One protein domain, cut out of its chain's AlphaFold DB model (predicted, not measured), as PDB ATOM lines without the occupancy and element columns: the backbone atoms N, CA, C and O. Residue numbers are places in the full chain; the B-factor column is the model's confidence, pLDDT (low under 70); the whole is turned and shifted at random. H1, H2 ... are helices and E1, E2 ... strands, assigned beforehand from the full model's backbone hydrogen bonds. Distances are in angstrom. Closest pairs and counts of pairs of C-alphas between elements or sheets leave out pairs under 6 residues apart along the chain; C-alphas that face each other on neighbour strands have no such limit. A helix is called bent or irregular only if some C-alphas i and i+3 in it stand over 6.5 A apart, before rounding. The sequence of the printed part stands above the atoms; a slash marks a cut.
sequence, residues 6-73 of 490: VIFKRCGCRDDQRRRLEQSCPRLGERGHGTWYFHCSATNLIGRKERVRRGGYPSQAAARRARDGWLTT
ATOM      1  N   VAL A   6      76.144 203.827 117.375       86.69
ATOM      2  CA  VAL A   6      75.789 203.719 118.803       86.69
ATOM      3  C   VAL A   6      74.600 204.623 119.116       86.69
ATOM      4  O   VAL A   6      74.548 205.756 118.646       86.69
ATOM      5  N   ILE A   7      73.657 204.156 119.937       87.94
ATOM      6  CA  ILE A   7      72.443 204.896 120.322       87.94
ATOM      7  C   ILE A   7      72.448 205.116 121.831       87.94
ATOM      8  O   ILE A   7      72.731 204.195 122.589       87.94
ATOM      9  N   PHE A   8      72.134 206.336 122.263       88.56
ATOM     10  CA  PHE A   8      72.246 206.762 123.658       88.56
ATOM     11  C   PHE A   8      71.224 207.863 123.985       88.56
ATOM     12  O   PHE A   8      70.644 208.488 123.093       88.56
ATOM     13  N   LYS A   9      71.000 208.098 125.278       89.00
ATOM     14  CA  LYS A   9      70.057 209.088 125.822       89.00
ATOM     15  C   LYS A   9      70.840 210.180 126.569       89.00
ATOM     16  O   LYS A   9      71.910 209.886 127.098       89.00
ATOM     17  N   ARG A  10      70.347 211.426 126.605       88.00
ATOM     18  CA  ARG A  10      70.915 212.531 127.419       88.00
ATOM     19  C   ARG A  10      69.824 213.443 127.983       88.00
ATOM     20  O   ARG A  10      68.876 213.749 127.261       88.00
ATOM     21  N   CYS A  11      69.979 213.938 129.214       86.62
ATOM     22  CA  CYS A  11      69.192 215.068 129.731       86.62
ATOM     23  C   CYS A  11      69.914 216.417 129.516       86.62
ATOM     24  O   CYS A  11      71.141 216.488 129.526       86.62
ATOM     25  N   GLY A  12      69.144 217.504 129.383       82.25
ATOM     26  CA  GLY A  12      69.620 218.892 129.516       82.25
ATOM     27  C   GLY A  12      69.703 219.413 130.963       82.25
ATOM     28  O   GLY A  12      70.028 220.581 131.166       82.25
ATOM     29  N   CYS A  13      69.399 218.551 131.937       85.69
ATOM     30  CA  CYS A  13      69.441 218.766 133.381       85.69
ATOM     31  C   CYS A  13      70.803 219.302 133.821       85.69
ATOM     32  O   CYS A  13      71.819 218.917 133.234       85.69
ATOM     33  N   ARG A  14      70.835 220.138 134.860       88.88
ATOM     34  CA  ARG A  14      72.070 220.720 135.395       88.88
ATOM     35  C   ARG A  14      72.320 220.303 136.843       88.88
ATOM     36  O   ARG A  14      71.360 220.003 137.543       88.88
ATOM     37  N   ASP A  15      73.589 220.277 137.237       86.44
ATOM     38  CA  ASP A  15      74.011 220.252 138.640       86.44
ATOM     39  C   ASP A  15      73.937 221.660 139.263       86.44
ATOM     40  O   ASP A  15      73.655 222.649 138.573       86.44
ATOM     41  N   ASP A  16      74.229 221.756 140.560       85.69
ATOM     42  CA  ASP A  16      74.222 223.019 141.314       85.69
ATOM     43  C   ASP A  16      75.284 224.014 140.803       85.69
ATOM     44  O   ASP A  16      75.115 225.230 140.885       85.69
ATOM     45  N   GLN A  17      76.336 223.505 140.151       86.50
ATOM     46  CA  GLN A  17      77.360 224.287 139.444       86.50
ATOM     47  C   GLN A  17      76.935 224.683 138.012       86.50
ATOM     48  O   GLN A  17      77.744 225.161 137.214       86.50
ATOM     49  N   ARG A  18      75.652 224.506 137.661       81.69
ATOM     50  CA  ARG A  18      75.031 224.795 136.354       81.69
ATOM     51  C   ARG A  18      75.608 224.001 135.167       81.69
ATOM     52  O   ARG A  18      75.254 224.304 134.018       81.69
ATOM     53  N   ARG A  19      76.436 222.979 135.387       84.75
ATOM     54  CA  ARG A  19      76.979 222.073 134.356       84.75
ATOM     55  C   ARG A  19      75.932 221.025 133.991       84.75
ATOM     56  O   ARG A  19      75.113 220.652 134.818       84.75
ATOM     57  N   ARG A  20      75.914 220.544 132.744       85.25
ATOM     58  CA  ARG A  20      74.902 219.564 132.307       85.25
ATOM     59  C   ARG A  20      75.248 218.155 132.796       85.25
ATOM     60  O   ARG A  20      76.332 217.670 132.504       85.25
ATOM     61  N   LEU A  21      74.290 217.482 133.436       82.69
ATOM     62  CA  LEU A  21      74.421 216.096 133.917       82.69
ATOM     63  C   LEU A  21      74.470 215.062 132.775       82.69
ATOM     64  O   LEU A  21      74.991 213.967 132.947       82.69
ATOM     65  N   GLU A  22      73.918 215.401 131.605       86.00
ATOM     66  CA  GLU A  22      73.917 214.595 130.375       86.00
ATOM     67  C   GLU A  22      73.509 213.117 130.547       86.00
ATOM     68  O   GLU A  22      72.317 212.809 130.483       86.00
ATOM     69  N   GLN A  23      74.485 212.209 130.683       82.12
ATOM     70  CA  GLN A  23      74.285 210.760 130.847       82.12
ATOM     71  C   GLN A  23      74.246 210.329 132.319       82.12
ATOM     72  O   GLN A  23      73.619 209.324 132.629       82.12
ATOM     73  N   SER A  24      74.839 211.118 133.219       83.31
ATOM     74  CA  SER A  24      74.892 210.884 134.669       83.31
ATOM     75  C   SER A  24      73.655 211.414 135.404       83.31
ATOM     76  O   SER A  24      73.664 211.572 136.621       83.31
ATOM     77  N   CYS A  25      72.589 211.758 134.679       84.56
ATOM     78  CA  CYS A  25      71.367 212.267 135.286       84.56
ATOM     79  C   CYS A  25      70.571 211.112 135.930       84.56
ATOM     80  O   CYS A  25      70.189 210.191 135.203       84.56
ATOM     81  N   PRO A  26      70.237 211.161 137.235       84.25
ATOM     82  CA  PRO A  26      69.510 210.073 137.903       84.25
ATOM     83  C   PRO A  26      68.114 209.845 137.299       84.25
ATOM     84  O   PRO A  26      67.635 208.719 137.208       84.25
ATOM     85  N   ARG A  27      67.498 210.909 136.775       84.06
ATOM     86  CA  ARG A  27      66.184 210.889 136.120       84.06
ATOM     87  C   ARG A  27      66.205 210.319 134.695       84.06
ATOM     88  O   ARG A  27      65.162 210.188 134.059       84.06
ATOM     89  N   LEU A  28      67.372 209.952 134.150       83.38
ATOM     90  CA  LEU A  28      67.502 209.507 132.755       83.38
ATOM     91  C   LEU A  28      66.760 208.190 132.457       83.38
ATOM     92  O   LEU A  28      66.434 207.938 131.295       83.38
ATOM     93  N   GLY A  29      66.443 207.385 133.475       78.69
ATOM     94  CA  GLY A  29      65.587 206.199 133.352       78.69
ATOM     95  C   GLY A  29      64.096 206.506 133.145       78.69
ATOM     96  O   GLY A  29      63.380 205.683 132.578       78.69
ATOM     97  N   GLU A  30      63.617 207.692 133.533       84.12
ATOM     98  CA  GLU A  30      62.191 208.038 133.495       84.12
ATOM     99  C   GLU A  30      61.630 208.116 132.057       84.12
ATOM    100  O   GLU A  30      62.309 208.505 131.089       84.12
ATOM    101  N   ARG A  31      60.341 207.773 131.910       77.69
ATOM    102  CA  ARG A  31      59.594 207.960 130.653       77.69
ATOM    103  C   ARG A  31      59.437 209.457 130.371       77.69
ATOM    104  O   ARG A  31      59.157 210.236 131.270       77.69
ATOM    105  N   GLY A  32      59.634 209.864 129.116       77.88
ATOM    106  CA  GLY A  32      59.559 211.273 128.697       77.88
ATOM    107  C   GLY A  32      60.737 212.159 129.134       77.88
ATOM    108  O   GLY A  32      60.890 213.258 128.610       77.88
ATOM    109  N   HIS A  33      61.605 211.688 130.033       85.25
ATOM    110  CA  HIS A  33      62.732 212.469 130.526       85.25
ATOM    111  C   HIS A  33      63.986 212.291 129.661       85.25
ATOM    112  O   HIS A  33      64.508 211.183 129.535       85.25
ATOM    113  N   GLY A  34      64.516 213.384 129.110       85.88
ATOM    114  CA  GLY A  34      65.705 213.372 128.254       85.88
ATOM    115  C   GLY A  34      65.450 212.867 126.827       85.88
ATOM    116  O   GLY A  34      64.424 212.269 126.510       85.88
ATOM    117  N   THR A  35      66.425 213.104 125.955       88.31
ATOM    118  CA  THR A  35      66.283 212.989 124.497       88.31
ATOM    119  C   THR A  35      67.190 211.892 123.945       88.31
ATOM    120  O   THR A  35      68.300 211.688 124.447       88.31
ATOM    121  N   TRP A  36      66.746 211.188 122.900       90.31
ATOM    122  CA  TRP A  36      67.535 210.141 122.247       90.31
ATOM    123  C   TRP A  36      68.392 210.679 121.095       90.31
ATOM    124  O   TRP A  36      67.996 211.570 120.333       90.31
ATOM    125  N   TYR A  37      69.580 210.089 120.970       90.00
ATOM    126  CA  TYR A  37      70.633 210.435 120.023       90.00
ATOM    127  C   TYR A  37      71.258 209.166 119.430       90.00
ATOM    128  O   TYR A  37      71.213 208.092 120.034       90.00
ATOM    129  N   PHE A  38      71.904 209.306 118.273       89.75
ATOM    130  CA  PHE A  38      72.820 208.307 117.735       89.75
ATOM    131  C   PHE A  38      74.150 208.930 117.296       89.75
ATOM    132  O   PHE A  38      74.245 210.124 116.998       89.75
ATOM    133  N   HIS A  39      75.183 208.097 117.264       85.81
ATOM    134  CA  HIS A  39      76.485 208.365 116.674       85.81
ATOM    135  C   HIS A  39      76.733 207.372 115.546       85.81
ATOM    136  O   HIS A  39      76.577 206.181 115.778       85.81
ATOM    137  N   CYS A  40      77.179 207.839 114.383       83.06
ATOM    138  CA  CYS A  40      77.692 207.007 113.292       83.06
ATOM    139  C   CYS A  40      79.067 207.525 112.853       83.06
ATOM    140  O   CYS A  40      79.406 208.680 113.117       83.06
ATOM    141  N   SER A  41      79.847 206.698 112.160       75.38
ATOM    142  CA  SER A  41      81.065 207.161 111.481       75.38
ATOM    143  C   SER A  41      80.744 207.533 110.033       75.38
ATOM    144  O   SER A  41      80.168 206.716 109.319       75.38
ATOM    145  N   ALA A  42      81.130 208.733 109.598       71.94
ATOM    146  CA  ALA A  42      81.191 209.114 108.184       71.94
ATOM    147  C   ALA A  42      82.652 209.257 107.758       71.94
ATOM    148  O   ALA A  42      83.491 209.633 108.575       71.94
ATOM    149  N   THR A  43      82.956 209.012 106.491       68.88
ATOM    150  CA  THR A  43      84.223 209.448 105.895       68.88
ATOM    151  C   THR A  43      84.157 210.963 105.669       68.88
ATOM    152  O   THR A  43      83.099 211.499 105.345       68.88
ATOM    153  N   ASN A  44      85.257 211.681 105.889       65.62
ATOM    154  CA  ASN A  44      85.389 213.088 105.515       65.62
ATOM    155  C   ASN A  44      86.221 213.246 104.230       65.62
ATOM    156  O   ASN A  44      86.772 212.278 103.715       65.62
ATOM    157  N   LEU A  45      86.354 214.479 103.733       57.62
ATOM    158  CA  LEU A  45      87.018 214.788 102.454       57.62
ATOM    159  C   LEU A  45      88.512 214.416 102.384       57.62
ATOM    160  O   LEU A  45      89.115 214.493 101.322       57.62
ATOM    161  N   ILE A  46      89.112 214.009 103.506       59.06
ATOM    162  CA  ILE A  46      90.514 213.577 103.615       59.06
ATOM    163  C   ILE A  46      90.583 212.058 103.896       59.06
ATOM    164  O   ILE A  46      91.566 211.554 104.433       59.06
ATOM    165  N   GLY A  47      89.502 211.314 103.628       63.91
ATOM    166  CA  GLY A  47      89.405 209.870 103.871       63.91
ATOM    167  C   GLY A  47      89.359 209.463 105.352       63.91
ATOM    168  O   GLY A  47      89.348 208.273 105.665       63.91
ATOM    169  N   ARG A  48      89.338 210.418 106.293       71.12
ATOM    170  CA  ARG A  48      89.341 210.124 107.736       71.12
ATOM    171  C   ARG A  48      87.920 209.871 108.232       71.12
ATOM    172  O   ARG A  48      86.989 210.571 107.842       71.12
ATOM    173  N   LYS A  49      87.758 208.913 109.148       72.62
ATOM    174  CA  LYS A  49      86.474 208.661 109.820       72.62
ATOM    175  C   LYS A  49      86.193 209.754 110.856       72.62
ATOM    176  O   LYS A  49      86.990 209.969 111.763       72.62
ATOM    177  N   GLU A  50      85.044 210.408 110.742       73.88
ATOM    178  CA  GLU A  50      84.560 211.460 111.637       73.88
ATOM    179  C   GLU A  50      83.258 211.016 112.331       73.88
ATOM    180  O   GLU A  50      82.378 210.408 111.711       73.88
ATOM    181  N   ARG A  51      83.123 211.292 113.637       77.75
ATOM    182  CA  ARG A  51      81.967 210.840 114.432       77.75
ATOM    183  C   ARG A  51      80.778 211.790 114.289       77.75
ATOM    184  O   ARG A  51      80.624 212.751 115.042       77.75
ATOM    185  N   VAL A  52      79.872 211.451 113.383       78.62
ATOM    186  CA  VAL A  52      78.615 212.160 113.144       78.62
ATOM    187  C   VAL A  52      77.631 211.896 114.290       78.62
ATOM    188  O   VAL A  52      77.292 210.750 114.573       78.62
ATOM    189  N   ARG A  53      77.146 212.952 114.959       84.69
ATOM    190  CA  ARG A  53      76.065 212.878 115.967       84.69
ATOM    191  C   ARG A  53      74.729 213.332 115.376       84.69
ATOM    192  O   ARG A  53      74.673 214.331 114.653       84.69
ATOM    193  N   ARG A  54      73.648 212.644 115.740       83.06
ATOM    194  CA  ARG A  54      72.247 213.007 115.467       83.06
ATOM    195  C   ARG A  54      71.407 212.804 116.720       83.06
ATOM    196  O   ARG A  54      71.802 212.048 117.600       83.06
ATOM    197  N   GLY A  55      70.270 213.476 116.823       85.50
ATOM    198  CA  GLY A  55      69.354 213.336 117.952       85.50
ATOM    199  C   GLY A  55      68.300 214.426 117.985       85.50
ATOM    200  O   GLY A  55      68.194 215.205 117.043       85.50
ATOM    201  N   GLY A  56      67.524 214.449 119.066       83.56
ATOM    202  CA  GLY A  56      66.192 215.063 119.065       83.56
ATOM    203  C   GLY A  56      65.068 214.022 119.024       83.56
ATOM    204  O   GLY A  56      63.904 214.386 118.928       83.56
ATOM    205  N   TYR A  57      65.395 212.725 119.076       89.00
ATOM    206  CA  TYR A  57      64.405 211.667 118.898       89.00
ATOM    207  C   TYR A  57      63.618 211.416 120.198       89.00
ATOM    208  O   TYR A  57      64.227 211.327 121.270       89.00
ATOM    209  N   PRO A  58      62.283 211.240 120.123       84.00
ATOM    210  CA  PRO A  58      61.438 211.020 121.300       84.00
ATOM    211  C   PRO A  58      61.594 209.613 121.896       84.00
ATOM    212  O   PRO A  58      61.260 209.386 123.054       84.00
ATOM    213  N   SER A  59      62.111 208.649 121.128       88.56
ATOM    214  CA  SER A  59      62.292 207.266 121.575       88.56
ATOM    215  C   SER A  59      63.544 206.618 120.987       88.56
ATOM    216  O   SER A  59      64.033 207.005 119.921       88.56
ATOM    217  N   GLN A  60      64.028 205.568 121.656       89.06
ATOM    218  CA  GLN A  60      65.140 204.754 121.167       89.06
ATOM    219  C   GLN A  60      64.819 204.118 119.806       89.06
ATOM    220  O   GLN A  60      65.690 204.047 118.946       89.06
ATOM    221  N   ALA A  61      63.568 203.701 119.580       87.00
ATOM    222  CA  ALA A  61      63.124 203.139 118.304       87.00
ATOM    223  C   ALA A  61      63.150 204.176 117.166       87.00
ATOM    224  O   ALA A  61      63.564 203.852 116.055       87.00
ATOM    225  N   ALA A  62      62.779 205.433 117.439       86.75
ATOM    226  CA  ALA A  62      62.921 206.520 116.469       86.75
ATOM    227  C   ALA A  62      64.401 206.807 116.153       86.75
ATOM    228  O   ALA A  62      64.755 206.957 114.986       86.75
ATOM    229  N   ALA A  63      65.278 206.789 117.167       87.12
ATOM    230  CA  ALA A  63      66.722 206.921 116.970       87.12
ATOM    231  C   ALA A  63      67.334 205.741 116.185       87.12
ATOM    232  O   ALA A  63      68.195 205.979 115.343       87.12
ATOM    233  N   ARG A  64      66.871 204.497 116.408       88.06
ATOM    234  CA  ARG A  64      67.258 203.305 115.622       88.06
ATOM    235  C   ARG A  64      66.886 203.481 114.152       88.06
ATOM    236  O   ARG A  64      67.778 203.508 113.317       88.06
ATOM    237  N   ARG A  65      65.608 203.731 113.840       86.19
ATOM    238  CA  ARG A  65      65.155 203.923 112.447       86.19
ATOM    239  C   ARG A  65      65.895 205.057 111.732       86.19
ATOM    240  O   ARG A  65      66.291 204.893 110.585       86.19
ATOM    241  N   ALA A  66      66.121 206.184 112.412       84.75
ATOM    242  CA  ALA A  66      66.863 207.305 111.840       84.75
ATOM    243  C   ALA A  66      68.354 206.989 111.617       84.75
ATOM    244  O   ALA A  66      68.928 207.441 110.629       84.75
ATOM    245  N   ARG A  67      68.977 206.199 112.504       87.19
ATOM    246  CA  ARG A  67      70.341 205.678 112.324       87.19
ATOM    247  C   ARG A  67      70.406 204.747 111.119       87.19
ATOM    248  O   ARG A  67      71.292 204.898 110.289       87.19
ATOM    249  N   ASP A  68      69.478 203.806 111.023       84.88
ATOM    250  CA  ASP A  68      69.508 202.754 110.007       84.88
ATOM    251  C   ASP A  68      69.257 203.343 108.610       84.88
ATOM    252  O   ASP A  68      70.029 203.077 107.692       84.88
ATOM    253  N   GLY A  69      68.304 204.276 108.486       82.56
ATOM    254  CA  GLY A  69      68.115 205.073 107.268       82.56
ATOM    255  C   GLY A  69      69.350 205.901 106.880       82.56
ATOM    256  O   GLY A  69      69.702 205.974 105.705       82.56
ATOM    257  N   TRP A  70      70.067 206.470 107.857       80.88
ATOM    258  CA  TRP A  70      71.326 207.190 107.617       80.88
ATOM    259  C   TRP A  70      72.461 206.271 107.137       80.88
ATOM    260  O   TRP A  70      73.323 206.685 106.367       80.88
ATOM    261  N   LEU A  71      72.475 205.011 107.575       80.69
ATOM    262  CA  LEU A  71      73.454 204.024 107.119       80.69
ATOM    263  C   LEU A  71      73.162 203.541 105.689       80.69
ATOM    264  O   LEU A  71      74.107 203.208 104.977       80.69
ATOM    265  N   THR A  72      71.898 203.566 105.247       80.06
ATOM    266  CA  THR A  72      71.503 203.197 103.874       80.06
ATOM    267  C   THR A  72      71.734 204.273 102.808       80.06
ATOM    268  O   THR A  72      71.695 203.937 101.629       80.06
ATOM    269  N   THR A  73      71.986 205.540 103.166       73.31
ATOM    270  CA  THR A  73      72.301 206.582 102.163       73.31
ATOM    271  C   THR A  73      73.691 206.379 101.551       73.31
ATOM    272  O   THR A  73      74.510 205.626 102.088       73.31
TER     273      THR A  73
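AT A GLANCE: This is residues 6 to 73 of the 490 residues of the protein "Integrase family protein" of Micromonospora aurantiaca (strain ATCC 27029 / DSM 43813 / BCRC 12538 / CBS 129.76 / JCM 10878 / NBRC 16125 / NRRL B-16091 / INA 9442) (UniProt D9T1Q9). Two antiparallel hairpins, E1-E2 and E3-E4, join through E1 and E3 into one long, curled ribbon of sheet; H2 folds back along the E3-E4 hairpin, and the short H1 packs on E1 towards the other end. The printed part has 68 residues, in the order E1, E2, H1, E3, E4, H2; the sheet runs E2, E1, E3, E4, all antiparallel, and the class is mixed, helices and strands. It is loose, with a radius of gyration of the C-alphas of 14.2 A, and flat, spanning 42 by 27 by 13 A.

IN THESE COORDINATES: E1, residues 6 to 14, begins with C-alpha 6 at (75.789, 203.719, 118.803) and is 24.0 A long. E2 is residues 20 to 22, 5.4 A. H1, residues 26 to 29, is irregular: C-alphas 26 and 29 are 7.1 A apart. E3, residues 35 to 43, is 26.1 A long, and E4, residues 49 to 57, 24.1 A. H2, residues 60 to 72, is 18.5 A long and ends with C-alpha 72 at (71.503, 203.197, 103.874).

HOW THE PARTS SIT: The sheet is strongly twisted. E1 is staggered, pairing with E3 over residues 6 to 10, N 8 and O 37 at 3.0 A, and with E2 over 11 to 14, N 11 and O 22 at 2.9 A. In the hairpin E3-E4, N 40 and O 52 are 2.9 A apart. E2, H1 and E3 form a split strand-helix-strand unit, two strands of one sheet that follow each other among the strands with a helix between them in the chain and E1 between them in the sheet, its crossover right-handed. H1 is on the sheet, only just over E1 with 3 C-alphas; the closest C-alphas are those of Cys 11 and Leu 28, 6.6 A. H2 on one face of the sheet makes two layers, helix and sheet, at a height over the sheet of 8.7 A; its closest C-alpha pair with E3 is Trp 36 and Gln 60, 6.0 A. It runs along the strands, at 14 degrees to E3 on the local plane. H1 and H2 are apart. In H2 every O i to N i+4 pair is within hydrogen-bond range; H1 is too short for one, and its single O i to N i+3 pair is not within range.

THE WHOLE: The C-alphas of Asp 16 and Thr 73, the two farthest apart, are 42.5 A apart. The printed part has no cut, and its links are tight. Mean pLDDT of the printed part is 82.3; residues 43 to 47 are under 70.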